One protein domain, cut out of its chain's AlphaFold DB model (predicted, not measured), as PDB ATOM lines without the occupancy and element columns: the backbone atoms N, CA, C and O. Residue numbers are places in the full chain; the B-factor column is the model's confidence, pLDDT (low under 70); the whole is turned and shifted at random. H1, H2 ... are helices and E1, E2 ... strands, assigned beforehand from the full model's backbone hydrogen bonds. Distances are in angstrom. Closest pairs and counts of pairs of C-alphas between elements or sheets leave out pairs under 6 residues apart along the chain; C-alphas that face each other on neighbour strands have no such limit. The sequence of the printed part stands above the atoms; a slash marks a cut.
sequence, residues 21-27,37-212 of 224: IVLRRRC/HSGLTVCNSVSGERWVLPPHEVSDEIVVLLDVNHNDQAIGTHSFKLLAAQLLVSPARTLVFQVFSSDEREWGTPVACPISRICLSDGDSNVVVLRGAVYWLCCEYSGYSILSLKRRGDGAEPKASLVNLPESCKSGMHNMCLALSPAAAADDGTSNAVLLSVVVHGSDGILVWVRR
ATOM      1  N   ILE A  21     -42.772  10.200 -14.434       80.38
ATOM      2  CA  ILE A  21     -42.544  10.673 -15.798       80.38
ATOM      3  C   ILE A  21     -41.037  10.756 -16.013       80.38
ATOM      4  O   ILE A  21     -40.331  11.350 -15.200       80.38
ATOM      5  N   VAL A  22     -40.545  10.190 -17.115       80.88
ATOM      6  CA  VAL A  22     -39.143  10.328 -17.531       80.88
ATOM      7  C   VAL A  22     -39.047  11.400 -18.600       80.88
ATOM      8  O   VAL A  22     -39.694  11.323 -19.640       80.88
ATOM      9  N   LEU A  23     -38.212  12.394 -18.343       80.88
ATOM     10  CA  LEU A  23     -37.904  13.484 -19.249       80.88
ATOM     11  C   LEU A  23     -36.470  13.322 -19.746       80.88
ATOM     12  O   LEU A  23     -35.522  13.274 -18.959       80.88
ATOM     13  N   ARG A  24     -36.314  13.280 -21.069       78.12
ATOM     14  CA  ARG A  24     -35.012  13.243 -21.733       78.12
ATOM     15  C   ARG A  24     -34.635  14.647 -22.191       78.12
ATOM     16  O   ARG A  24     -35.287  15.212 -23.066       78.12
ATOM     17  N   ARG A  25     -33.570  15.214 -21.623       72.00
ATOM     18  CA  ARG A  25     -33.028  16.502 -22.071       72.00
ATOM     19  C   ARG A  25     -32.029  16.251 -23.190       72.00
ATOM     20  O   ARG A  25     -30.964  15.690 -22.956       72.00
ATOM     21  N   ARG A  26     -32.374  16.668 -24.407       65.19
ATOM     22  CA  ARG A  26     -31.424  16.717 -25.521       65.19
ATOM     23  C   ARG A  26     -30.634  18.018 -25.413       65.19
ATOM     24  O   ARG A  26     -31.190  19.090 -25.642       65.19
ATOM     25  N   CYS A  27     -29.360  17.936 -25.049       53.16
ATOM     26  CA  CYS A  27     -28.463  19.080 -25.170       53.16
ATOM     27  C   CYS A  27     -28.196  19.313 -26.664       53.16
ATOM     28  O   CYS A  27     -27.682  18.427 -27.339       53.16
ATOM     29  N   HIS A  37     -24.548  13.022 -24.305       54.81
ATOM     30  CA  HIS A  37     -25.126  12.486 -23.079       54.81
ATOM     31  C   HIS A  37     -26.447  13.229 -22.865       54.81
ATOM     32  O   HIS A  37     -26.451  14.410 -22.500       54.81
ATOM     33  N   SER A  38     -27.586  12.594 -23.155       62.28
ATOM     34  CA  SER A  38     -28.869  13.216 -22.829       62.28
ATOM     35  C   SER A  38     -29.093  13.129 -21.324       62.28
ATOM     36  O   SER A  38     -29.131  12.062 -20.724       62.28
ATOM     37  N   GLY A  39     -29.264  14.279 -20.679       76.38
ATOM     38  CA  GLY A  39     -29.542  14.308 -19.249       76.38
ATOM     39  C   GLY A  39     -30.943  13.771 -18.967       76.38
ATOM     40  O   GLY A  39     -31.932  14.414 -19.333       76.38
ATOM     41  N   LEU A  40     -31.050  12.653 -18.255       83.00
ATOM     42  CA  LEU A  40     -32.336  12.111 -17.821       83.00
ATOM     43  C   LEU A  40     -32.833  12.791 -16.542       83.00
ATOM     44  O   LEU A  40     -32.071  13.245 -15.682       83.00
ATOM     45  N   THR A  41     -34.148  12.932 -16.431       86.62
ATOM     46  CA  THR A  41     -34.815  13.433 -15.228       86.62
ATOM     47  C   THR A  41     -36.090  12.643 -15.005       86.62
ATOM     48  O   THR A  41     -36.902  12.530 -15.914       86.62
ATOM     49  N   VAL A  42     -36.273  12.114 -13.801       86.19
ATOM     50  CA  VAL A  42     -37.524  11.476 -13.385       86.19
ATOM     51  C   VAL A  42     -38.288  12.456 -12.510       86.19
ATOM     52  O   VAL A  42     -37.701  13.089 -11.634       86.19
ATOM     53  N   CYS A  43     -39.584  12.596 -12.752       85.38
ATOM     54  CA  CYS A  43     -40.475  13.440 -11.969       85.38
ATOM     55  C   CYS A  43     -41.644  12.607 -11.453       85.38
ATOM     56  O   CYS A  43     -42.232  11.844 -12.217       85.38
ATOM     57  N   ASN A  44     -42.021  12.781 -10.191       83.06
ATOM     58  CA  ASN A  44     -43.288  12.287  -9.670       83.06
ATOM     59  C   ASN A  44     -44.343  13.379  -9.870       83.06
ATOM     60  O   ASN A  44     -44.268  14.440  -9.257       83.06
ATOM     61  N   SER A  45     -45.316  13.132 -10.745       78.75
ATOM     62  CA  SER A  45     -46.346  14.121 -11.087       78.75
ATOM     63  C   SER A  45     -47.324  14.394  -9.939       78.75
ATOM     64  O   SER A  45     -47.991  15.425  -9.945       78.75
ATOM     65  N   VAL A  46     -47.390  13.497  -8.949       80.12
ATOM     66  CA  VAL A  46     -48.284  13.611  -7.791       80.12
ATOM     67  C   VAL A  46     -47.602  14.331  -6.629       80.12
ATOM     68  O   VAL A  46     -48.210  15.213  -6.034       80.12
ATOM     69  N   SER A  47     -46.353  13.978  -6.300       80.50
ATOM     70  CA  SER A  47     -45.616  14.622  -5.197       80.50
ATOM     71  C   SER A  47     -44.837  15.871  -5.620       80.50
ATOM     72  O   SER A  47     -44.455  16.665  -4.765       80.50
ATOM     73  N   GLY A  48     -44.571  16.050  -6.917       80.94
ATOM     74  CA  GLY A  48     -43.686  17.098  -7.433       80.94
ATOM     75  C   GLY A  48     -42.192  16.800  -7.251       80.94
ATOM     76  O   GLY A  48     -41.357  17.613  -7.645       80.94
ATOM     77  N   GLU A  49     -41.833  15.647  -6.676       84.00
ATOM     78  CA  GLU A  49     -40.436  15.244  -6.504       84.00
ATOM     79  C   GLU A  49     -39.731  15.078  -7.854       84.00
ATOM     80  O   GLU A  49     -40.314  14.626  -8.845       84.00
ATOM     81  N   ARG A  50     -38.444  15.432  -7.877       87.19
ATOM     82  CA  ARG A  50     -37.613  15.415  -9.077       87.19
ATOM     83  C   ARG A  50     -36.262  14.779  -8.786       87.19
ATOM     84  O   ARG A  50     -35.562  15.187  -7.865       87.19
ATOM     85  N   TRP A  51     -35.850  13.874  -9.666       87.62
ATOM     86  CA  TRP A  51     -34.541  13.232  -9.652       87.62
ATOM     87  C   TRP A  51     -33.816  13.519 -10.960       87.62
ATOM     88  O   TRP A  51     -34.269  13.126 -12.034       87.62
ATOM     89  N   VAL A  52     -32.688  14.222 -10.880       88.19
ATOM     90  CA  VAL A  52     -31.759  14.362 -12.006       88.19
ATOM     91  C   VAL A  52     -30.801  13.184 -11.953       88.19
ATOM     92  O   VAL A  52     -30.115  13.007 -10.950       88.19
ATOM     93  N   LEU A  53     -30.785  12.372 -13.007       86.50
ATOM     94  CA  LEU A  53     -29.978  11.157 -13.017       86.50
ATOM     95  C   LEU A  53     -28.528  11.472 -13.396       86.50
ATOM     96  O   LEU A  53     -28.308  12.360 -14.231       86.50
ATOM     97  N   PRO A  54     -27.551  10.754 -12.812       85.62
ATOM     98  CA  PRO A  54     -26.162  10.863 -13.225       85.62
ATOM     99  C   PRO A  54     -25.977  10.383 -14.678       85.62
ATOM    100  O   PRO A  54     -26.849   9.685 -15.214       85.62
ATOM    101  N   PRO A  55     -24.859  10.748 -15.330       80.44
ATOM    102  CA  PRO A  55     -24.482  10.185 -16.623       80.44
ATOM    103  C   PRO A  55     -24.415   8.655 -16.568       80.44
ATOM    104  O   PRO A  55     -24.161   8.074 -15.514       80.44
ATOM    105  N   HIS A  56     -24.646   8.015 -17.707       76.75
ATOM    106  CA  HIS A  56     -24.602   6.565 -17.858       76.75
ATOM    107  C   HIS A  56     -23.921   6.199 -19.174       76.75
ATOM    108  O   HIS A  56     -23.781   7.041 -20.058       76.75
ATOM    109  N   GLU A  57     -23.468   4.952 -19.276       71.69
ATOM    110  CA  GLU A  57     -22.599   4.493 -20.370       71.69
ATOM    111  C   GLU A  57     -23.381   3.939 -21.567       71.69
ATOM    112  O   GLU A  57     -22.829   3.719 -22.642       71.69
ATOM    113  N   VAL A  58     -24.677   3.695 -21.379       67.75
ATOM    114  CA  VAL A  58     -25.568   3.151 -22.406       67.75
ATOM    115  C   VAL A  58     -26.169   4.310 -23.197       67.75
ATOM    116  O   VAL A  58     -26.672   5.255 -22.602       67.75
ATOM    117  N   SER A  59     -26.133   4.253 -24.532       66.50
ATOM    118  CA  SER A  59     -26.770   5.293 -25.353       66.50
ATOM    119  C   SER A  59     -28.253   5.394 -25.007       66.50
ATOM    120  O   SER A  59     -28.969   4.392 -24.978       66.50
ATOM    121  N   ASP A  60     -28.734   6.621 -24.826       60.47
ATOM    122  CA  ASP A  60     -30.131   6.945 -24.536       60.47
ATOM    123  C   ASP A  60     -31.103   6.626 -25.697       60.47
ATOM    124  O   ASP A  60     -32.221   7.143 -25.722       60.47
ATOM    125  N   GLU A  61     -30.701   5.850 -26.708       57.34
ATOM    126  CA  GLU A  61     -31.559   5.448 -27.832       57.34
ATOM    127  C   GLU A  61     -32.926   4.975 -27.338       57.34
ATOM    128  O   GLU A  61     -33.944   5.406 -27.881       57.34
ATOM    129  N   ILE A  62     -32.964   4.196 -26.247       61.59
ATOM    130  CA  ILE A  62     -34.206   3.734 -25.633       61.59
ATOM    131  C   ILE A  62     -34.085   3.741 -24.101       61.59
ATOM    132  O   ILE A  62     -33.379   2.937 -23.491       61.59
ATOM    133  N   VAL A  63     -34.855   4.621 -23.458       61.16
ATOM    134  CA  VAL A  63     -34.932   4.717 -21.993       61.16
ATOM    135  C   VAL A  63     -36.308   4.290 -21.526       61.16
ATOM    136  O   VAL A  63     -37.327   4.793 -22.001       61.16
ATOM    137  N   VAL A  64     -36.336   3.362 -20.577       64.62
ATOM    138  CA  VAL A  64     -37.552   2.691 -20.143       64.62
ATOM    139  C   VAL A  64     -37.674   2.745 -18.627       64.62
ATOM    140  O   VAL A  64     -36.816   2.256 -17.891       64.62
ATOM    141  N   LEU A  65     -38.775   3.309 -18.128       63.00
ATOM    142  CA  LEU A  65     -39.048   3.283 -16.694       63.00
ATOM    143  C   LEU A  65     -39.585   1.921 -16.282       63.00
ATOM    144  O   LEU A  65     -40.662   1.502 -16.705       63.00
ATOM    145  N   LEU A  66     -38.814   1.235 -15.444       63.66
ATOM    146  CA  LEU A  66     -39.204  -0.031 -14.855       63.66
ATOM    147  C   LEU A  66     -39.511   0.205 -13.381       63.66
ATOM    148  O   LEU A  66     -38.630   0.107 -12.532       63.66
ATOM    149  N   ASP A  67     -40.771   0.482 -13.062       61.78
ATOM    150  CA  ASP A  67     -41.192   0.494 -11.666       61.78
ATOM    151  C   ASP A  67     -41.164  -0.944 -11.118       61.78
ATOM    152  O   ASP A  67     -42.098  -1.731 -11.292       61.78
ATOM    153  N   VAL A  68     -40.041  -1.315 -10.500       54.53
ATOM    154  CA  VAL A  68     -39.836  -2.637  -9.891       54.53
ATOM    155  C   VAL A  68     -40.732  -2.822  -8.659       54.53
ATOM    156  O   VAL A  68     -41.054  -3.959  -8.318       54.53
ATOM    157  N   ASN A  69     -41.234  -1.730  -8.072       53.31
ATOM    158  CA  ASN A  69     -42.123  -1.752  -6.916       53.31
ATOM    159  C   ASN A  69     -43.609  -1.722  -7.296       53.31
ATOM    160  O   ASN A  69     -44.454  -1.791  -6.409       53.31
ATOM    161  N   HIS A  70     -43.973  -1.711  -8.585       51.22
ATOM    162  CA  HIS A  70     -45.387  -1.681  -8.991       51.22
ATOM    163  C   HIS A  70     -46.187  -2.897  -8.464       51.22
ATOM    164  O   HIS A  70     -47.409  -2.834  -8.316       51.22
ATOM    165  N   ASN A  71     -45.521  -4.020  -8.167       45.19
ATOM    166  CA  ASN A  71     -46.178  -5.201  -7.596       45.19
ATOM    167  C   ASN A  71     -46.304  -5.170  -6.071       45.19
ATOM    168  O   ASN A  71     -47.119  -5.919  -5.528       45.19
ATOM    169  N   ASP A  72     -45.531  -4.330  -5.391       44.81
ATOM    170  CA  ASP A  72     -45.593  -4.221  -3.949       44.81
ATOM    171  C   ASP A  72     -46.494  -3.034  -3.628       44.81
ATOM    172  O   ASP A  72     -46.107  -1.871  -3.683       44.81
ATOM    173  N   GLN A  73     -47.730  -3.344  -3.233       44.41
ATOM    174  CA  GLN A  73     -48.675  -2.414  -2.599       44.41
ATOM    175  C   GLN A  73     -48.144  -1.853  -1.257       44.41
ATOM    176  O   GLN A  73     -48.919  -1.402  -0.414       44.41
ATOM    177  N   ALA A  74     -46.828  -1.902  -1.031       42.97
ATOM    178  CA  ALA A  74     -46.143  -1.364   0.120       42.97
ATOM    179  C   ALA A  74     -46.227   0.165   0.066       42.97
ATOM    180  O   ALA A  74     -45.509   0.872  -0.646       42.97
ATOM    181  N   ILE A  75     -47.189   0.655   0.831       43.69
ATOM    182  CA  ILE A  75     -47.377   2.046   1.205       43.69
ATOM    183  C   ILE A  75     -46.016   2.607   1.665       43.69
ATOM    184  O   ILE A  75     -45.464   2.141   2.656       43.69
ATOM    185  N   GLY A  76     -45.479   3.602   0.950       48.97
ATOM    186  CA  GLY A  76     -44.453   4.505   1.494       48.97
ATOM    187  C   GLY A  76     -43.012   4.426   0.969       48.97
ATOM    188  O   GLY A  76     -42.219   5.286   1.334       48.97
ATOM    189  N   THR A  77     -42.620   3.484   0.109       54.62
ATOM    190  CA  THR A  77     -41.227   3.471  -0.401       54.62
ATOM    191  C   THR A  77     -41.050   4.392  -1.607       54.62
ATOM    192  O   THR A  77     -41.380   3.997  -2.708       54.62
ATOM    193  N   HIS A  78     -40.484   5.594  -1.480       65.12
ATOM    194  CA  HIS A  78     -40.242   6.523  -2.613       65.12
ATOM    195  C   HIS A  78     -39.274   5.998  -3.700       65.12
ATOM    196  O   HIS A  78     -38.830   6.760  -4.559       65.12
ATOM    197  N   SER A  79     -38.929   4.709  -3.671       75.50
ATOM    198  CA  SER A  79     -37.926   4.126  -4.532       75.50
ATOM    199  C   SER A  79     -38.467   3.598  -5.855       75.50
ATOM    200  O   SER A  79     -39.560   3.028  -5.937       75.50
ATOM    201  N   PHE A  80     -37.677   3.813  -6.902       78.81
ATOM    202  CA  PHE A  80     -37.902   3.353  -8.261       78.81
ATOM    203  C   PHE A  80     -36.582   2.894  -8.881       78.81
ATOM    204  O   PHE A  80     -35.489   3.267  -8.444       78.81
ATOM    205  N   LYS A  81     -36.691   2.104  -9.948       80.62
ATOM    206  CA  LYS A  81     -35.555   1.759 -10.801       80.62
ATOM    207  C   LYS A  81     -35.823   2.246 -12.225       80.62
ATOM    208  O   LYS A  81     -36.966   2.298 -12.674       80.62
ATOM    209  N   LEU A  82     -34.782   2.658 -12.937       81.56
ATOM    210  CA  LEU A  82     -34.882   3.044 -14.348       81.56
ATOM    211  C   LEU A  82     -34.003   2.115 -15.169       81.56
ATOM    212  O   LEU A  82     -32.867   1.877 -14.783       81.56
ATOM    213  N   LEU A  83     -34.513   1.593 -16.281       81.19
ATOM    214  CA  LEU A  83     -33.756   0.734 -17.181       81.19
ATOM    215  C   LEU A  83     -33.427   1.516 -18.456       81.19
ATOM    216  O   LEU A  83     -34.313   1.864 -19.234       81.19
ATOM    217  N   ALA A  84     -32.146   1.783 -18.674       80.62
ATOM    218  CA  ALA A  84     -31.641   2.253 -19.958       80.62
ATOM    219  C   ALA A  84     -31.180   1.031 -20.752       80.62
ATOM    220  O   ALA A  84     -30.480   0.183 -20.200       80.62
ATOM    221  N   ALA A  85     -31.593   0.899 -22.009       79.50
ATOM    222  CA  ALA A  85     -31.194  -0.224 -22.845       79.50
ATOM    223  C   ALA A  85     -30.834   0.235 -24.251       79.50
ATOM    224  O   ALA A  85     -31.503   1.073 -24.847       79.50
ATOM    225  N   GLN A  86     -29.803  -0.392 -24.795       77.62
ATOM    226  CA  GLN A  86     -29.282  -0.130 -26.119       77.62
ATOM    227  C   GLN A  86     -29.103  -1.442 -26.868       77.62
ATOM    228  O   GLN A  86     -28.538  -2.417 -26.361       77.62
ATOM    229  N   LEU A  87     -29.552  -1.441 -28.117       73.94
ATOM    230  CA  LEU A  87     -29.200  -2.462 -29.089       73.94
ATOM    231  C   LEU A  87     -27.906  -2.013 -29.766       73.94
ATOM    232  O   LEU A  87     -27.911  -1.108 -30.593       73.94
ATOM    233  N   LEU A  88     -26.780  -2.607 -29.364       59.56
ATOM    234  CA  LEU A  88     -25.478  -2.230 -29.904       59.56
ATOM    235  C   LEU A  88     -25.388  -2.644 -31.376       59.56
ATOM    236  O   LEU A  88     -25.292  -3.835 -31.659       59.56
ATOM    237  N   VAL A  89     -25.357  -1.642 -32.262       60.78
ATOM    238  CA  VAL A  89     -25.016  -1.726 -33.693       60.78
ATOM    239  C   VAL A  89     -25.965  -2.601 -34.512       60.78
ATOM    240  O   VAL A  89     -26.053  -3.801 -34.319       60.78
ATOM    241  N   SER A  90     -26.634  -2.021 -35.505       56.59
ATOM    242  CA  SER A  90     -27.412  -2.780 -36.490       56.59
ATOM    243  C   SER A  90     -26.468  -3.546 -37.436       56.59
ATOM    244  O   SER A  90     -25.645  -2.892 -38.082       56.59
ATOM    245  N   PRO A  91     -26.542  -4.890 -37.565       63.97
ATOM    246  CA  PRO A  91     -27.433  -5.848 -36.894       63.97
ATOM    247  C   PRO A  91     -27.043  -6.221 -35.451       63.97
ATOM    248  O   PRO A  91     -25.998  -6.837 -35.225       63.97
ATOM    249  N   ALA A  92     -27.933  -5.960 -34.483       71.00
ATOM    250  CA  ALA A  92     -27.605  -6.123 -33.068       71.00
ATOM    251  C   ALA A  92     -27.736  -7.585 -32.631       71.00
ATOM    252  O   ALA A  92     -28.775  -8.221 -32.825       71.00
ATOM    253  N   ARG A  93     -26.679  -8.123 -32.013       79.88
ATOM    254  CA  ARG A  93     -26.662  -9.460 -31.381       79.88
ATOM    255  C   ARG A  93     -26.598  -9.411 -29.860       79.88
ATOM    256  O   ARG A  93     -26.743 -10.440 -29.204       79.88
ATOM    257  N   THR A  94     -26.399  -8.222 -29.309       81.88
ATOM    258  CA  THR A  94     -26.246  -8.003 -27.878       81.88
ATOM    259  C   THR A  94     -27.097  -6.811 -27.482       81.88
ATOM    260  O   THR A  94     -26.972  -5.729 -28.054       81.88
ATOM    261  N   LEU A  95     -27.959  -7.023 -26.494       82.56
ATOM    262  CA  LEU A  95     -28.674  -5.959 -25.808       82.56
ATOM    263  C   LEU A  95     -27.855  -5.578 -24.579       82.56
ATOM    264  O   LEU A  95     -27.674  -6.410 -23.692       82.56
ATOM    265  N   VAL A  96     -27.364  -4.347 -24.519       83.44
ATOM    266  CA  VAL A  96     -26.727  -3.826 -23.307       83.44
ATOM    267  C   VAL A  96     -27.743  -2.996 -22.560       83.44
ATOM    268  O   VAL A  96     -28.449  -2.189 -23.155       83.44
ATOM    269  N   PHE A  97     -27.849  -3.203 -21.258       83.62
ATOM    270  CA  PHE A  97     -28.725  -2.394 -20.431       83.62
ATOM    271  C   PHE A  97     -28.057  -2.038 -19.114       83.62
ATOM    272  O   PHE A  97     -27.201  -2.760 -18.612       83.62
ATOM    273  N   GLN A  98     -28.486  -0.929 -18.535       85.38
ATOM    274  CA  GLN A  98     -28.036  -0.444 -17.243       85.38
ATOM    275  C   GLN A  98     -29.254  -0.073 -16.409       85.38
ATOM    276  O   GLN A  98     -30.291   0.331 -16.944       85.38
ATOM    277  N   VAL A  99     -29.156  -0.253 -15.093       85.00
ATOM    278  CA  VAL A  99     -30.267   0.030 -14.184       85.00
ATOM    279  C   VAL A  99     -29.858   1.071 -13.163       85.00
ATOM    280  O   VAL A  99     -28.912   0.858 -12.415       85.00
ATOM    281  N   PHE A 100     -30.596   2.172 -13.131       86.12
ATOM    282  CA  PHE A 100     -30.520   3.173 -12.080       86.12
ATOM    283  C   PHE A 100     -31.355   2.726 -10.885       86.12
ATOM    284  O   PHE A 100     -32.477   2.239 -11.064       86.12
ATOM    285  N   SER A 101     -30.838   2.947  -9.683       86.25
ATOM    286  CA  SER A 101     -31.530   2.736  -8.416       86.25
ATOM    287  C   SER A 101     -31.713   4.080  -7.721       86.25
ATOM    288  O   SER A 101     -30.738   4.781  -7.473       86.25
ATOM    289  N   SER A 102     -32.945   4.472  -7.390       85.44
ATOM    290  CA  SER A 102     -33.166   5.725  -6.653       85.44
ATOM    291  C   SER A 102     -32.695   5.663  -5.198       85.44
ATOM    292  O   SER A 102     -32.464   6.715  -4.604       85.44
ATOM    293  N   ASP A 103     -32.595   4.456  -4.631       85.56
ATOM    294  CA  ASP A 103     -32.126   4.227  -3.259       85.56
ATOM    295  C   ASP A 103     -30.622   4.487  -3.159       85.56
ATOM    296  O   ASP A 103     -30.168   5.235  -2.298       85.56
ATOM    297  N   GLU A 104     -29.867   3.936  -4.107       86.62
ATOM    298  CA  GLU A 104     -28.410   4.089  -4.191       86.62
ATOM    299  C   GLU A 104     -28.017   5.367  -4.956       86.62
ATOM    300  O   GLU A 104     -26.886   5.835  -4.873       86.62
ATOM    301  N   ARG A 105     -28.973   5.974  -5.676       87.38
ATOM    302  CA  ARG A 105     -28.803   7.148  -6.552       87.38
ATOM    303  C   ARG A 105     -27.708   6.981  -7.602       87.38
ATOM    304  O   ARG A 105     -27.138   7.967  -8.071       87.38
ATOM    305  N   GLU A 106     -27.476   5.750  -8.022       89.31
ATOM    306  CA  GLU A 106     -26.431   5.397  -8.968       89.31
ATOM    307  C   GLU A 106     -26.945   4.451 -10.047       89.31
ATOM    308  O   GLU A 106     -28.004   3.821  -9.933       89.31
ATOM    309  N   TRP A 107     -26.177   4.385 -11.127       86.81
ATOM    310  CA  TRP A 107     -26.333   3.356 -12.135       86.81
ATOM    311  C   TRP A 107     -25.510   2.137 -11.731       86.81
ATOM    312  O   TRP A 107     -24.316   2.252 -11.474       86.81
ATOM    313  N   GLY A 108     -26.137   0.963 -11.736       86.62
ATOM    314  CA  GLY A 108     -25.411  -0.297 -11.610       86.62
ATOM    315  C   GLY A 108     -24.522  -0.562 -12.826       86.62
ATOM    316  O   GLY A 108     -24.578   0.152 -13.825       86.62
ATOM    317  N   THR A 109     -23.721  -1.622 -12.782       87.25
ATOM    318  CA  THR A 109     -22.862  -2.017 -13.907       87.25
ATOM    319  C   THR A 109     -23.690  -2.315 -15.167       87.25
ATOM    320  O   THR A 109     -24.721  -2.992 -15.061       87.25
ATOM    321  N   PRO A 110     -23.272  -1.852 -16.361       86.56
ATOM    322  CA  PRO A 110     -23.892  -2.264 -17.614       86.56
ATOM    323  C   PRO A 110     -23.839  -3.783 -17.780       86.56
ATOM    324  O   PRO A 110     -22.814  -4.422 -17.550       86.56
ATOM    325  N   VAL A 111     -24.953  -4.370 -18.204       86.31
ATOM    326  CA  VAL A 111     -25.082  -5.809 -18.414       86.31
ATOM    327  C   VAL A 111     -25.327  -6.082 -19.887       86.31
ATOM    328  O   VAL A 111     -26.303  -5.608 -20.469       86.31
ATOM    329  N   ALA A 112     -24.448  -6.882 -20.483       86.62
ATOM    330  CA  ALA A 112     -24.595  -7.380 -21.840       86.62
ATOM    331  C   ALA A 112     -25.421  -8.671 -21.842       86.62
ATOM    332  O   ALA A 112     -25.081  -9.649 -21.179       86.62
ATOM    333  N   CYS A 113     -26.506  -8.681 -22.609       85.19
ATOM    334  CA  CYS A 113     -27.386  -9.828 -22.759       85.19
ATOM    335  C   CYS A 113     -27.353 -10.318 -24.216       85.19
ATOM    336  O   CYS A 113     -27.733  -9.562 -25.119       85.19
ATOM    337  N   PRO A 114     -26.907 -11.560 -24.477       85.00
ATOM    338  CA  PRO A 114     -26.875 -12.097 -25.829       85.00
ATOM    339  C   PRO A 114     -28.295 -12.331 -26.355       85.00
ATOM    340  O   PRO A 114     -29.164 -12.864 -25.660       85.00
ATOM    341  N   ILE A 115     -28.519 -11.966 -27.614       84.00
ATOM    342  CA  ILE A 115     -29.756 -12.225 -28.346       84.00
ATOM    343  C   ILE A 115     -29.500 -13.415 -29.269       84.00
ATOM    344  O   ILE A 115     -28.506 -13.467 -29.991       84.00
ATOM    345  N   SER A 116     -30.406 -14.391 -29.260       79.25
ATOM    346  CA  SER A 116     -30.245 -15.620 -30.046       79.25
ATOM    347  C   SER A 116     -30.270 -15.396 -31.562       79.25
ATOM    348  O   SER A 116     -29.829 -16.268 -32.310       79.25
ATOM    349  N   ARG A 117     -30.797 -14.258 -32.025       76.00
ATOM    350  CA  ARG A 117     -30.828 -13.849 -33.432       76.00
ATOM    351  C   ARG A 117     -30.569 -12.352 -33.547       76.00
ATOM    352  O   ARG A 117     -30.670 -11.619 -32.570       76.00
ATOM    353  N   ILE A 118     -30.223 -11.933 -34.758       75.94
ATOM    354  CA  ILE A 118     -30.049 -10.525 -35.112       75.94
ATOM    355  C   ILE A 118     -31.361  -9.771 -34.860       75.94
ATOM    356  O   ILE A 118     -32.409 -10.250 -35.262       75.94
ATOM    357  N   CYS A 119     -31.298  -8.593 -34.248       76.38
ATOM    358  CA  CYS A 119     -32.412  -7.648 -34.206       76.38
ATOM    359  C   CYS A 119     -31.997  -6.355 -34.917       76.38
ATOM    360  O   CYS A 119     -31.018  -5.713 -34.528       76.38
ATOM    361  N   LEU A 120     -32.736  -5.976 -35.962       74.88
ATOM    362  CA  LEU A 120     -32.661  -4.650 -36.568       74.88
ATOM    363  C   LEU A 120     -33.736  -3.783 -35.904       74.88
ATOM    364  O   LEU A 120     -34.929  -4.078 -36.000       74.88
ATOM    365  N   SER A 121     -33.301  -2.748 -35.191       65.44
ATOM    366  CA  SER A 121     -34.172  -1.738 -34.589       65.44
ATOM    367  C   SER A 121     -34.231  -0.543 -35.531       65.44
ATOM    368  O   SER A 121     -33.209   0.097 -35.765       65.44
ATOM    369  N   ASP A 122     -35.406  -0.255 -36.077       57.50
ATOM    370  CA  ASP A 122     -35.614   0.851 -37.013       57.50
ATOM    371  C   ASP A 122     -35.885   2.158 -36.261       57.50
ATOM    372  O   ASP A 122     -36.999   2.655 -36.320       57.50
ATOM    373  N   GLY A 123     -34.890   2.642 -35.496       51.78
ATOM    374  CA  GLY A 123     -34.773   3.998 -34.914       51.78
ATOM    375  C   GLY A 123     -35.880   4.491 -33.961       51.78
ATOM    376  O   GLY A 123     -35.586   4.940 -32.857       51.78
ATOM    377  N   ASP A 124     -37.137   4.360 -34.365       53.94
ATOM    378  CA  ASP A 124     -38.388   4.730 -33.709       53.94
ATOM    379  C   ASP A 124     -39.108   3.518 -33.085       53.94
ATOM    380  O   ASP A 124     -40.322   3.530 -32.864       53.94
ATOM    381  N   SER A 125     -38.364   2.444 -32.809       56.75
ATOM    382  CA  SER A 125     -38.867   1.179 -32.272       56.75
ATOM    383  C   SER A 125     -39.861   1.392 -31.131       56.75
ATOM    384  O   SER A 125     -39.506   1.854 -30.048       56.75
ATOM    385  N   ASN A 126     -41.118   1.013 -31.373       70.25
ATOM    386  CA  ASN A 126     -42.192   1.054 -30.389       70.25
ATOM    387  C   ASN A 126     -41.839   0.133 -29.215       70.25
ATOM    388  O   ASN A 126     -41.990  -1.087 -29.296       70.25
ATOM    389  N   VAL A 127     -41.313   0.715 -28.141       76.69
ATOM    390  CA  VAL A 127     -40.956  -0.011 -26.925       76.69
ATOM    391  C   VAL A 127     -42.109   0.043 -25.956       76.69
ATOM    392  O   VAL A 127     -42.646   1.113 -25.671       76.69
ATOM    393  N   VAL A 128     -42.474  -1.109 -25.405       79.94
ATOM    394  CA  VAL A 128     -43.516  -1.174 -24.382       79.94
ATOM    395  C   VAL A 128     -43.027  -1.912 -23.151       79.94
ATOM    396  O   VAL A 128     -42.279  -2.889 -23.228       79.94
ATOM    397  N   VAL A 129     -43.488  -1.446 -21.995       77.19
ATOM    398  CA  VAL A 129     -43.247  -2.092 -20.705       77.19
ATOM    399  C   VAL A 129     -44.507  -2.790 -20.275       77.19
ATOM    400  O   VAL A 129     -45.565  -2.174 -20.170       77.19
ATOM    401  N   LEU A 130     -44.392  -4.074 -19.969       76.19
ATOM    402  CA  LEU A 130     -45.506  -4.821 -19.421       76.19
ATOM    403  C   LEU A 130     -45.011  -5.805 -18.368       76.19
ATOM    404  O   LEU A 130     -44.222  -6.705 -18.654       76.19
ATOM    405  N   ARG A 131     -45.508  -5.647 -17.133       71.75
ATOM    406  CA  ARG A 131     -45.270  -6.566 -16.003       71.75
ATOM    407  C   ARG A 131     -43.784  -6.857 -15.739       71.75
ATOM    408  O   ARG A 131     -43.390  -8.013 -15.576       71.75
ATOM    409  N   GLY A 132     -42.961  -5.812 -15.704       71.44
ATOM    410  CA  GLY A 132     -41.535  -5.943 -15.390       71.44
ATOM    411  C   GLY A 132     -40.676  -6.487 -16.540       71.44
ATOM    412  O   GLY A 132     -39.525  -6.859 -16.320       71.44
ATOM    413  N   ALA A 133     -41.229  -6.574 -17.750       79.12
ATOM    414  CA  ALA A 133     -40.490  -6.895 -18.959       79.12
ATOM    415  C   ALA A 133     -40.603  -5.750 -19.965       79.12
ATOM    416  O   ALA A 133     -41.637  -5.081 -20.051       79.12
ATOM    417  N   VAL A 134     -39.526  -5.550 -20.712       80.94
ATOM    418  CA  VAL A 134     -39.440  -4.572 -21.793       80.94
ATOM    419  C   VAL A 134     -39.526  -5.318 -23.113       80.94
ATOM    420  O   VAL A 134     -38.926  -6.387 -23.252       80.94
ATOM    421  N   TYR A 135     -40.299  -4.784 -24.049       84.25
ATOM    422  CA  TYR A 135     -40.548  -5.397 -25.342       84.25
ATOM    423  C   TYR A 135     -40.217  -4.424 -26.468       84.25
ATOM    424  O   TYR A 135     -40.607  -3.262 -26.398       84.25
ATOM    425  N   TRP A 136     -39.560  -4.928 -27.508       83.94
ATOM    426  CA  TRP A 136     -39.222  -4.197 -28.725       83.94
ATOM    427  C   TRP A 136     -39.763  -4.935 -29.932       83.94
ATOM    428  O   TRP A 136     -39.708  -6.166 -29.984       83.94
ATOM    429  N   LEU A 137     -40.226  -4.182 -30.920       83.75
ATOM    430  CA  LEU A 137     -40.439  -4.717 -32.254       83.75
ATOM    431  C   LEU A 137     -39.091  -4.752 -32.990       83.75
ATOM    432  O   LEU A 137     -38.455  -3.719 -33.162       83.75
ATOM    433  N   CYS A 138     -38.657  -5.945 -33.386       81.06
ATOM    434  CA  CYS A 138     -37.422  -6.190 -34.124       81.06
ATOM    435  C   CYS A 138     -37.747  -6.608 -35.555       81.06
ATOM    436  O   CYS A 138     -38.636  -7.433 -35.774       81.06
ATOM    437  N   CYS A 139     -36.985  -6.091 -36.514       77.56
ATOM    438  CA  CYS A 139     -36.977  -6.595 -37.880       77.56
ATOM    439  C   CYS A 139     -35.808  -7.580 -38.063       77.56
ATOM    440  O   CYS A 139     -34.673  -7.310 -37.670       77.56
ATOM    441  N   GLU A 140     -36.086  -8.746 -38.639       74.75
ATOM    442  CA  GLU A 140     -35.106  -9.727 -39.103       74.75
ATOM    443  C   GLU A 140     -35.223  -9.865 -40.627       74.75
ATOM    444  O   GLU A 140     -36.276  -9.600 -41.203       74.75
ATOM    445  N   TYR A 141     -34.195 -10.405 -41.291       71.12
ATOM    446  CA  TYR A 141     -34.285 -10.769 -42.718       71.12
ATOM    447  C   TYR A 141     -35.468 -11.707 -43.033       71.12
ATOM    448  O   TYR A 141     -35.946 -11.744 -44.160       71.12
ATOM    449  N   SER A 142     -35.928 -12.474 -42.037       72.44
ATOM    450  CA  SER A 142     -37.054 -13.412 -42.151       72.44
ATOM    451  C   SER A 142     -38.413 -12.828 -41.730       72.44
ATOM    452  O   SER A 142     -39.412 -13.550 -41.735       72.44
ATOM    453  N   GLY A 143     -38.461 -11.543 -41.365       80.00
ATOM    454  CA  GLY A 143     -39.665 -10.832 -40.937       80.00
ATOM    455  C   GLY A 143     -39.574 -10.254 -39.525       80.00
ATOM    456  O   GLY A 143     -38.510 -10.216 -38.913       80.00
ATOM    457  N   TYR A 144     -40.707  -9.804 -38.990       83.19
ATOM    458  CA  TYR A 144     -40.768  -9.174 -37.670       83.19
ATOM    459  C   TYR A 144     -40.868 -10.172 -36.503       83.19
ATOM    460  O   TYR A 144     -41.564 -11.194 -36.559       83.19
ATOM    461  N   SER A 145     -40.205  -9.837 -35.398       86.31
ATOM    462  CA  SER A 145     -40.248 -10.553 -34.122       86.31
ATOM    463  C   SER A 145     -40.336  -9.561 -32.958       86.31
ATOM    464  O   SER A 145     -40.055  -8.373 -33.109       86.31
ATOM    465  N   ILE A 146     -40.768 -10.018 -31.779       87.88
ATOM    466  CA  ILE A 146     -40.728  -9.190 -30.566       87.88
ATOM    467  C   ILE A 146     -39.560  -9.649 -29.706       87.88
ATOM    468  O   ILE A 146     -39.571 -10.770 -29.192       87.88
ATOM    469  N   LEU A 147     -38.585  -8.776 -29.488       86.69
ATOM    470  CA  LEU A 147     -37.567  -8.980 -28.465       86.69
ATOM    471  C   LEU A 147     -38.162  -8.643 -27.105       86.69
ATOM    472  O   LEU A 147     -38.811  -7.619 -26.939       86.69
ATOM    473  N   SER A 148     -37.940  -9.504 -26.121       87.00
ATOM    474  CA  SER A 148     -38.334  -9.266 -24.739       87.00
ATOM    475  C   SER A 148     -37.133  -9.382 -23.817       87.00
ATOM    476  O   SER A 148     -36.462 -10.415 -23.832       87.00
ATOM    477  N   LEU A 149     -36.927  -8.388 -22.962       84.81
ATOM    478  CA  LEU A 149     -35.977  -8.423 -21.859       84.81
ATOM    479  C   LEU A 149     -36.772  -8.557 -20.571       84.81
ATOM    480  O   LEU A 149     -37.531  -7.662 -20.197       84.81
ATOM    481  N   LYS A 150     -36.584  -9.678 -19.880       79.88
ATOM    482  CA  LYS A 150     -37.151  -9.877 -18.550       79.88
ATOM    483  C   LYS A 150     -36.029  -9.963 -17.532       79.88
ATOM    484  O   LYS A 150     -35.211 -10.883 -17.581       79.88
ATOM    485  N   ARG A 151     -36.051  -9.050 -16.563       71.38
ATOM    486  CA  ARG A 151     -35.264  -9.188 -15.341       71.38
ATOM    487  C   ARG A 151     -36.021 -10.147 -14.422       71.38
ATOM    488  O   ARG A 151     -37.163  -9.887 -14.041       71.38
ATOM    489  N   ARG A 152     -35.446 -11.316 -14.133       64.44
ATOM    490  CA  ARG A 152     -35.900 -12.105 -12.978       64.44
ATOM    491  C   ARG A 152     -35.395 -11.388 -11.714       64.44
ATOM    492  O   ARG A 152     -34.479 -10.582 -11.819       64.44
ATOM    493  N   GLY A 153     -36.061 -11.591 -10.574       58.81
ATOM    494  CA  GLY A 153     -35.735 -10.903  -9.311       58.81
ATOM    495  C   GLY A 153     -34.259 -11.024  -8.910       58.81
ATOM    496  O   GLY A 153     -33.511 -11.770  -9.545       58.81
ATOM    497  N   ASP A 154     -33.853 -10.276  -7.880       54.19
ATOM    498  CA  ASP A 154     -32.443 -10.133  -7.490       54.19
ATOM    499  C   ASP A 154     -31.703 -11.477  -7.453       54.19
ATOM    500  O   ASP A 154     -32.098 -12.415  -6.762       54.19
ATOM    501  N   GLY A 155     -30.651 -11.570  -8.274       55.94
ATOM    502  CA  GLY A 155     -29.759 -12.726  -8.381       55.94
ATOM    503  C   GLY A 155     -29.925 -13.595  -9.630       55.94
ATOM    504  O   GLY A 155     -29.034 -14.383  -9.929       55.94
ATOM    505  N   ALA A 156     -31.013 -13.467 -10.394       66.12
ATOM    506  CA  ALA A 156     -31.176 -14.238 -11.627       66.12
ATOM    507  C   ALA A 156     -30.710 -13.455 -12.862       66.12
ATOM    508  O   ALA A 156     -31.078 -12.293 -13.045       66.12
ATOM    509  N   GLU A 157     -29.953 -14.123 -13.739       69.25
ATOM    510  CA  GLU A 157     -29.453 -13.501 -14.963       69.25
ATOM    511  C   GLU A 157     -30.601 -12.947 -15.825       69.25
ATOM    512  O   GLU A 157     -31.643 -13.602 -16.003       69.25
ATOM    513  N   PRO A 158     -30.439 -11.725 -16.361       75.69
ATOM    514  CA  PRO A 158     -31.395 -11.153 -17.294       75.69
ATOM    515  C   PRO A 158     -31.486 -12.038 -18.534       75.69
ATOM    516  O   PRO A 158     -30.478 -12.482 -19.080       75.69
ATOM    517  N   LYS A 159     -32.711 -12.271 -19.007       82.44
ATOM    518  CA  LYS A 159     -32.934 -13.078 -20.205       82.44
ATOM    519  C   LYS A 159     -33.574 -12.240 -21.299       82.44
ATOM    520  O   LYS A 159     -34.720 -11.807 -21.156       82.44
ATOM    521  N   ALA A 160     -32.841 -12.076 -22.394       84.75
ATOM    522  CA  ALA A 160     -33.385 -11.675 -23.678       84.75
ATOM    523  C   ALA A 160     -33.993 -12.902 -24.375       84.75
ATOM    524  O   ALA A 160     -33.414 -13.990 -24.396       84.75
ATOM    525  N   SER A 161     -35.190 -12.754 -24.930       86.12
ATOM    526  CA  SER A 161     -35.817 -13.793 -25.745       86.12
ATOM    527  C   SER A 161     -36.623 -13.189 -26.874       86.12
ATOM    528  O   SER A 161     -37.251 -12.152 -26.694       86.12
ATOM    529  N   LEU A 162     -36.646 -13.878 -28.009       86.25
ATOM    530  CA  LEU A 162     -37.449 -13.493 -29.157       86.25
ATOM    531  C   LEU A 162     -38.775 -14.243 -29.151       86.25
ATOM    532  O   LEU A 162     -38.854 -15.439 -28.861       86.25
ATOM    533  N   VAL A 163     -39.824 -13.512 -29.481       87.00
ATOM    534  CA  VAL A 163     -41.173 -14.018 -29.653       87.00
ATOM    535  C   VAL A 163     -41.492 -13.913 -31.130       87.00
ATOM    536  O   VAL A 163     -41.551 -12.820 -31.689       87.00
ATOM    537  N   ASN A 164     -41.722 -15.063 -31.751       84.94
ATOM    538  CA  ASN A 164     -42.163 -15.109 -33.135       84.94
ATOM    539  C   ASN A 164     -43.584 -14.557 -33.246       84.94
ATOM    540  O   ASN A 164     -44.468 -14.943 -32.473       84.94
ATOM    541  N   LEU A 165     -43.793 -13.696 -34.234       84.75
ATOM    542  CA  LEU A 165     -45.118 -13.249 -34.625       84.75
ATOM    543  C   LEU A 165     -45.804 -14.286 -35.535       84.75
ATOM    544  O   LEU A 165     -45.122 -15.120 -36.142       84.75
ATOM    545  N   PRO A 166     -47.145 -14.270 -35.634       82.00
ATOM    546  CA  PRO A 166     -47.852 -15.002 -36.681       82.00
ATOM    547  C   PRO A 166     -47.365 -14.582 -38.071       82.00
ATOM    548  O   PRO A 166     -46.909 -13.456 -38.253       82.00
ATOM    549  N   GLU A 167     -47.496 -15.460 -39.066       80.56
ATOM    550  CA  GLU A 167     -47.025 -15.202 -40.437       80.56
ATOM    551  C   GLU A 167     -47.617 -13.928 -41.050       80.56
ATOM    552  O   GLU A 167     -46.886 -13.145 -41.654       80.56
ATOM    553  N   SER A 168     -48.895 -13.645 -40.780       75.75
ATOM    554  CA  SER A 168     -49.568 -12.409 -41.202       75.75
ATOM    555  C   SER A 168     -48.913 -11.128 -40.675       75.75
ATOM    556  O   SER A 168     -49.050 -10.074 -41.281       75.75
ATOM    557  N   CYS A 169     -48.187 -11.212 -39.559       75.94
ATOM    558  CA  CYS A 169     -47.473 -10.096 -38.937       75.94
ATOM    559  C   CYS A 169     -45.957 -10.145 -39.200       75.94
ATOM    560  O   CYS A 169     -45.239  -9.254 -38.763       75.94
ATOM    561  N   LYS A 170     -45.446 -11.191 -39.865       76.81
ATOM    562  CA  LYS A 170     -44.022 -11.314 -40.225       76.81
ATOM    563  C   LYS A 170     -43.704 -10.654 -41.560       76.81
ATOM    564  O   LYS A 170     -42.589 -10.169 -41.725       76.81
ATOM    565  N   SER A 171     -44.665 -10.664 -42.487       67.44
ATOM    566  CA  SER A 171     -44.568 -10.041 -43.809       67.44
ATOM    567  C   SER A 171     -44.172  -8.572 -43.661       67.44
ATOM    568  O   SER A 171     -44.953  -7.755 -43.174       67.44
ATOM    569  N   GLY A 172     -42.932  -8.243 -44.022       60.28
ATOM    570  CA  GLY A 172     -42.302  -6.965 -43.703       60.28
ATOM    571  C   GLY A 172     -42.796  -5.756 -44.508       60.28
ATOM    572  O   GLY A 172     -42.054  -4.800 -44.686       60.28
ATOM    573  N   MET A 173     -44.016  -5.814 -45.047       59.19
ATOM    574  CA  MET A 173     -44.557  -4.849 -46.014       59.19
ATOM    575  C   MET A 173     -45.533  -3.832 -45.406       59.19
ATOM    576  O   MET A 173     -46.239  -3.136 -46.137       59.19
ATOM    577  N   HIS A 174     -45.625  -3.756 -44.080       65.94
ATOM    578  CA  HIS A 174     -46.673  -3.001 -43.397       65.94
ATOM    579  C   HIS A 174     -46.091  -2.072 -42.336       65.94
ATOM    580  O   HIS A 174     -45.111  -2.412 -41.675       65.94
ATOM    581  N   ASN A 175     -46.738  -0.926 -42.128       77.06
ATOM    582  CA  ASN A 175     -46.444  -0.073 -40.980       77.06
ATOM    583  C   ASN A 175     -46.899  -0.817 -39.719       77.06
ATOM    584  O   ASN A 175     -48.085  -1.130 -39.579       77.06
ATOM    585  N   MET A 176     -45.963  -1.130 -38.824       80.81
ATOM    586  CA  MET A 176     -46.231  -1.907 -37.615       80.81
ATOM    587  C   MET A 176     -45.886  -1.121 -36.358       80.81
ATOM    588  O   MET A 176     -44.863  -0.441 -36.294       80.81
ATOM    589  N   CYS A 177     -46.707  -1.268 -35.322       83.81
ATOM    590  CA  CYS A 177     -46.391  -0.745 -34.003       83.81
ATOM    591  C   CYS A 177     -46.693  -1.744 -32.891       83.81
ATOM    592  O   CYS A 177     -47.605  -2.571 -32.970       83.81
ATOM    593  N   LEU A 178     -45.885  -1.666 -31.839       85.94
ATOM    594  CA  LEU A 178     -46.077  -2.412 -30.606       85.94
ATOM    595  C   LEU A 178     -46.849  -1.527 -29.628       85.94
ATOM    596  O   LEU A 178     -46.497  -0.370 -29.419       85.94
ATOM    597  N   ALA A 179     -47.898  -2.070 -29.027       86.94
ATOM    598  CA  ALA A 179     -48.794  -1.334 -28.149       86.94
ATOM    599  C   ALA A 179     -49.227  -2.181 -26.949       86.94
ATOM    600  O   ALA A 179     -49.062  -3.405 -26.911       86.94
ATOM    601  N   LEU A 180     -49.815  -1.510 -25.964       84.38
ATOM    602  CA  LEU A 180     -50.517  -2.139 -24.855       84.38
ATOM    603  C   LEU A 180     -52.018  -2.012 -25.099       84.38
ATOM    604  O   LEU A 180     -52.512  -0.904 -25.296       84.38
ATOM    605  N   SER A 181     -52.745  -3.128 -25.082       82.25
ATOM    606  CA  SER A 181     -54.206  -3.127 -25.194       82.25
ATOM    607  C   SER A 181     -54.869  -3.480 -23.860       82.25
ATOM    608  O   SER A 181     -54.334  -4.284 -23.086       82.25
ATOM    609  N   PRO A 182     -56.036  -2.891 -23.555       75.94
ATOM    610  CA  PRO A 182     -56.823  -3.309 -22.405       75.94
ATOM    611  C   PRO A 182     -57.388  -4.715 -22.658       75.94
ATOM    612  O   PRO A 182     -57.931  -4.981 -23.730       75.94
ATOM    613  N   ALA A 183     -57.299  -5.635 -21.690       67.44
ATOM    614  CA  ALA A 183     -58.164  -6.814 -21.739       67.44
ATOM    615  C   ALA A 183     -59.604  -6.385 -21.471       67.44
ATOM    616  O   ALA A 183     -59.861  -5.584 -20.572       67.44
ATOM    617  N   ALA A 184     -60.536  -6.983 -22.214       58.25
ATOM    618  CA  ALA A 184     -61.940  -6.970 -21.842       58.25
ATOM    619  C   ALA A 184     -62.075  -7.480 -20.400       58.25
ATOM    620  O   ALA A 184     -61.466  -8.499 -20.046       58.25
ATOM    621  N   ALA A 185     -62.840  -6.753 -19.585       53.62
ATOM    622  CA  ALA A 185     -63.191  -7.193 -18.247       53.62
ATOM    623  C   ALA A 185     -63.813  -8.590 -18.359       53.62
ATOM    624  O   ALA A 185     -64.766  -8.789 -19.107       53.62
ATOM    625  N   ALA A 186     -63.236  -9.570 -17.666       53.94
ATOM    626  CA  ALA A 186     -63.983 -10.786 -17.390       53.94
ATOM    627  C   ALA A 186     -65.183 -10.389 -16.518       53.94
ATOM    628  O   ALA A 186     -65.009  -9.564 -15.616       53.94
ATOM    629  N   ASP A 187     -66.356 -10.976 -16.768       51.41
ATOM    630  CA  ASP A 187     -67.605 -10.706 -16.031       51.41
ATOM    631  C   ASP A 187     -67.457 -10.847 -14.498       51.41
ATOM    632  O   ASP A 187     -68.238 -10.282 -13.738       51.41
ATOM    633  N   ASP A 188     -66.384 -11.493 -14.030       52.44
ATOM    634  CA  ASP A 188     -66.042 -11.676 -12.615       52.44
ATOM    635  C   ASP A 188     -65.218 -10.527 -11.987       52.44
ATOM    636  O   ASP A 188     -64.617 -10.692 -10.921       52.44
ATOM    637  N   GLY A 189     -65.122  -9.357 -12.634       45.97
ATOM    638  CA  GLY A 189     -64.643  -8.104 -12.021       45.97
ATOM    639  C   GLY A 189     -63.191  -8.086 -11.511       45.97
ATOM    640  O   GLY A 189     -62.782  -7.129 -10.855       45.97
ATOM    641  N   THR A 190     -62.388  -9.116 -11.791       48.00
ATOM    642  CA  THR A 190     -61.115  -9.359 -11.081       48.00
ATOM    643  C   THR A 190     -59.859  -9.323 -11.951       48.00
ATOM    644  O   THR A 190     -58.772  -9.632 -11.465       48.00
ATOM    645  N   SER A 191     -59.924  -8.896 -13.218       49.62
ATOM    646  CA  SER A 191     -58.700  -8.795 -14.029       49.62
ATOM    647  C   SER A 191     -58.765  -7.750 -15.145       49.62
ATOM    648  O   SER A 191     -59.112  -8.057 -16.283       49.62
ATOM    649  N   ASN A 192     -58.314  -6.527 -14.844       54.34
ATOM    650  CA  ASN A 192     -57.878  -5.554 -15.853       54.34
ATOM    651  C   ASN A 192     -56.495  -5.969 -16.386       54.34
ATOM    652  O   ASN A 192     -55.470  -5.353 -16.087       54.34
ATOM    653  N   ALA A 193     -56.423  -7.088 -17.109       67.00
ATOM    654  CA  ALA A 193     -55.157  -7.570 -17.648       67.00
ATOM    655  C   ALA A 193     -54.723  -6.711 -18.845       67.00
ATOM    656  O   ALA A 193     -55.310  -6.788 -19.911       67.00
ATOM    657  N   VAL A 194     -53.658  -5.925 -18.725       75.12
ATOM    658  CA  VAL A 194     -53.058  -5.291 -19.911       75.12
ATOM    659  C   VAL A 194     -52.388  -6.366 -20.778       75.12
ATOM    660  O   VAL A 194     -51.680  -7.241 -20.261       75.12
ATOM    661  N   LEU A 195     -52.647  -6.328 -22.085       83.38
ATOM    662  CA  LEU A 195     -52.161  -7.282 -23.077       83.38
ATOM    663  C   LEU A 195     -51.111  -6.633 -23.978       83.38
ATOM    664  O   LEU A 195     -51.139  -5.430 -24.223       83.38
ATOM    665  N   LEU A 196     -50.185  -7.450 -24.474       86.44
ATOM    666  CA  LEU A 196     -49.210  -7.014 -25.468       86.44
ATOM    667  C   LEU A 196     -49.847  -7.113 -26.853       86.44
ATOM    668  O   LEU A 196     -50.354  -8.181 -27.197       86.44
ATOM    669  N   SER A 197     -49.792  -6.046 -27.642       87.50
ATOM    670  CA  SER A 197     -50.399  -5.994 -28.969       87.50
ATOM    671  C   SER A 197     -49.418  -5.569 -30.042       87.50
ATOM    672  O   SER A 197     -48.604  -4.683 -29.814       87.50
ATOM    673  N   VAL A 198     -49.538  -6.170 -31.222       87.06
ATOM    674  CA  VAL A 198     -48.908  -5.676 -32.448       87.06
ATOM    675  C   VAL A 198     -50.016  -5.235 -33.381       87.06
ATOM    676  O   VAL A 198     -50.896  -6.030 -33.714       87.06
ATOM    677  N   VAL A 199     -49.982  -3.967 -33.761       86.31
ATOM    678  CA  VAL A 199     -50.898  -3.381 -34.734       86.31
ATOM    679  C   VAL A 199     -50.162  -3.318 -36.061       86.31
ATOM    680  O   VAL A 199     -49.067  -2.764 -36.144       86.31
ATOM    681  N   VAL A 200     -50.760  -3.908 -37.084       85.38
ATOM    682  CA  VAL A 200     -50.237  -3.971 -38.444       85.38
ATOM    683  C   VAL A 200     -51.213  -3.225 -39.341       85.38
ATOM    684  O   VAL A 200     -52.382  -3.597 -39.436       85.38
ATOM    685  N   HIS A 201     -50.741  -2.163 -39.984       82.62
ATOM    686  CA  HIS A 201     -51.517  -1.388 -40.942       82.62
ATOM    687  C   HIS A 201     -51.159  -1.826 -42.368       82.62
ATOM    688  O   HIS A 201     -50.075  -1.507 -42.871       82.62
ATOM    689  N   GLY A 202     -52.059  -2.588 -42.992       77.50
ATOM    690  CA  GLY A 202     -51.943  -3.060 -44.372       77.50
ATOM    691  C   GLY A 202     -52.781  -2.239 -45.355       77.50
ATOM    692  O   GLY A 202     -53.485  -1.314 -44.961       77.50
ATOM    693  N   SER A 203     -52.715  -2.589 -46.643       74.31
ATOM    694  CA  SER A 203     -53.527  -1.954 -47.696       74.31
ATOM    695  C   SER A 203     -55.029  -2.170 -47.496       74.31
ATOM    696  O   SER A 203     -55.822  -1.285 -47.800       74.31
ATOM    697  N   ASP A 204     -55.400  -3.325 -46.940       77.81
ATOM    698  CA  ASP A 204     -56.790  -3.793 -46.882       77.81
ATOM    699  C   ASP A 204     -57.405  -3.642 -45.478       77.81
ATOM    700  O   ASP A 204     -58.530  -4.076 -45.230       77.81
ATOM    701  N   GLY A 205     -56.671  -3.029 -44.538       82.25
ATOM    702  CA  GLY A 205     -57.158  -2.734 -43.193       82.25
ATOM    703  C   GLY A 205     -56.103  -2.825 -42.090       82.25
ATOM    704  O   GLY A 205     -54.896  -2.895 -42.328       82.25
ATOM    705  N   ILE A 206     -56.591  -2.817 -40.848       84.69
ATOM    706  CA  ILE A 206     -55.776  -2.904 -39.633       84.69
ATOM    707  C   ILE A 206     -55.924  -4.300 -39.033       84.69
ATOM    708  O   ILE A 206     -57.023  -4.717 -38.668       84.69
ATOM    709  N   LEU A 207     -54.805  -5.000 -38.877       86.06
ATOM    710  CA  LEU A 207     -54.730  -6.264 -38.154       86.06
ATOM    711  C   LEU A 207     -54.137  -6.017 -36.769       86.06
ATOM    712  O   LEU A 207     -53.106  -5.364 -36.629       86.06
ATOM    713  N   VAL A 208     -54.775  -6.563 -35.735       86.12
ATOM    714  CA  VAL A 208     -54.276  -6.471 -34.361       86.12
ATOM    715  C   VAL A 208     -54.029  -7.870 -33.828       86.12
ATOM    716  O   VAL A 208     -54.958  -8.637 -33.581       86.12
ATOM    717  N   TRP A 209     -52.760  -8.196 -33.617       87.31
ATOM    718  CA  TRP A 209     -52.379  -9.379 -32.863       87.31
ATOM    719  C   TRP A 209     -52.288  -9.033 -31.382       87.31
ATOM    720  O   TRP A 209     -51.747  -7.993 -31.012       87.31
ATOM    721  N   VAL A 210     -52.799  -9.911 -30.519       87.19
ATOM    722  CA  VAL A 210     -52.811  -9.702 -29.069       87.19
ATOM    723  C   VAL A 210     -52.280 -10.940 -28.360       87.19
ATOM    724  O   VAL A 210     -52.687 -12.066 -28.644       87.19
ATOM    725  N   ARG A 211     -51.406 -10.737 -27.373       83.56
ATOM    726  CA  ARG A 211     -50.860 -11.793 -26.526       83.56
ATOM    727  C   ARG A 211     -51.178 -11.555 -25.059       83.56
ATOM    728  O   ARG A 211     -50.704 -10.607 -24.433       83.56
ATOM    729  N   ARG A 212     -51.889 -12.520 -24.469       79.69
ATOM    730  CA  ARG A 212     -51.989 -12.664 -23.013       79.69
ATOM    731  C   ARG A 212     -50.661 -13.145 -22.450       79.69
ATOM    732  O   ARG A 212     -50.223 -14.266 -22.711       79.69
TER     733      ARG A 212
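Overview. This is residues 21 to 27 and 37 to 212 of the 224 residues of an uncharacterized protein of Oryza meridionalis (UniProt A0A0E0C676). Four small antiparallel sheets stand one after another along an open arc, like the blades of an unclosed propeller: the two four-stranded sheets E4 to E7 and E8 to E11 are face to face in the middle, and the sheet E12 E13 E14 faces the second of them. The sheet E1 E2 E3 is more loosely placed at the other end, near E4 through E1, and the short helix H1 lies at the edge between the last two sheets. The printed part has 183 residues, mostly strand in its named elements, in the order E1 to E11, H1, E12 to E14; each sheet's strands follow the order of the chain. The whole is compact, with a radius of gyration of the C-alphas of 17.5 A and spans of 49 by 47 by 34 A.

Arrangement. The sheet of E4, residues 62 to 66, E5, residues 81 to 87, E6, residues 92 to 101, and E7, residues 111 to 119, is a meander, each strand the antiparallel neighbour of the one before. It is strongly twisted, and E7 bends by 96 degrees at residue 116. Within hydrogen-bond range are N 64 and O 83 at 2.9 A, N 84 and O 98 at 2.9 A, and N 113 and O 95 at 2.8 A. The next meander, also strongly twisted, is E8, residues 127 to 130, E9, residues 133 to 140, E10, residues 143 to 150, and E11, residues 159 to 164. Here N 128 and O 135 are 3.0 A apart, N 138 and O 145 2.8 A, and N 148 and O 161 2.8 A. These two sheets are face to face, their best planes 13 degrees apart; the closest C-alphas of E7 and E9 are those of Cys 119 and Cys 138, 5.2 A apart. The third meander is E12, residues 175 to 182, E13, residues 194 to 202, and E14, residues 205 to 211, with N 179 and O 197 at 2.8 A and N 200 and O 207 at 2.8 A. It is face to face with the sheet of E8 to E11, the best planes 14 degrees apart; the closest C-alphas of E9 and E12 are those of Leu 137 and Leu 178, at 6.3 A. H1, residues 167 to 170, only grazes both of these sheets; it is too short for any O i to N i+4 pair, and its one O i to N i+3 pair is within range. In the sheet of E1, residues 21 to 25, E2, residues 39 to 44, and E3, residues 50 to 52, N 23 and O 41 are 2.8 A apart and N 51 and O 42 2.8 A. The closest C-alphas of E1 and E4 are those of Val 22 and Leu 65, at 7.1 A, while E2 and E4 are apart. Together the four sheets form a stack of sheets, three or more sheets face to face in turn.

Along the chain. E6, the longest strand by residues, measures 26.5 A from C-alpha 92 at (-27.605, -6.123, -33.068) to C-alpha 101. E13 measures 24.6 A, E10 22.5 A, E12 21.5 A, E9 21.0 A, E14 20.0 A and E5 19.8 A. E1 begins with C-alpha 21 at (-42.544, 10.673, -15.798), and E14 ends with C-alpha 211 at (-50.860, -11.793, -26.526). E12 bends by 55 degrees at residue 178.

Size, cuts and confidence. The two farthest C-alphas, those of Glu 104 and Asp 204, are 51.9 A apart. Residues 28 to 36 are cut out, and C-alphas 27 and 37 are 7.7 A apart across the cut. The links E4 to E5, 14 residues, and E12 to E13, 11 residues, are long. Mean pLDDT of the printed part is 74.4; 55 residues are under 70, among them 58 to 78 and 183 to 193.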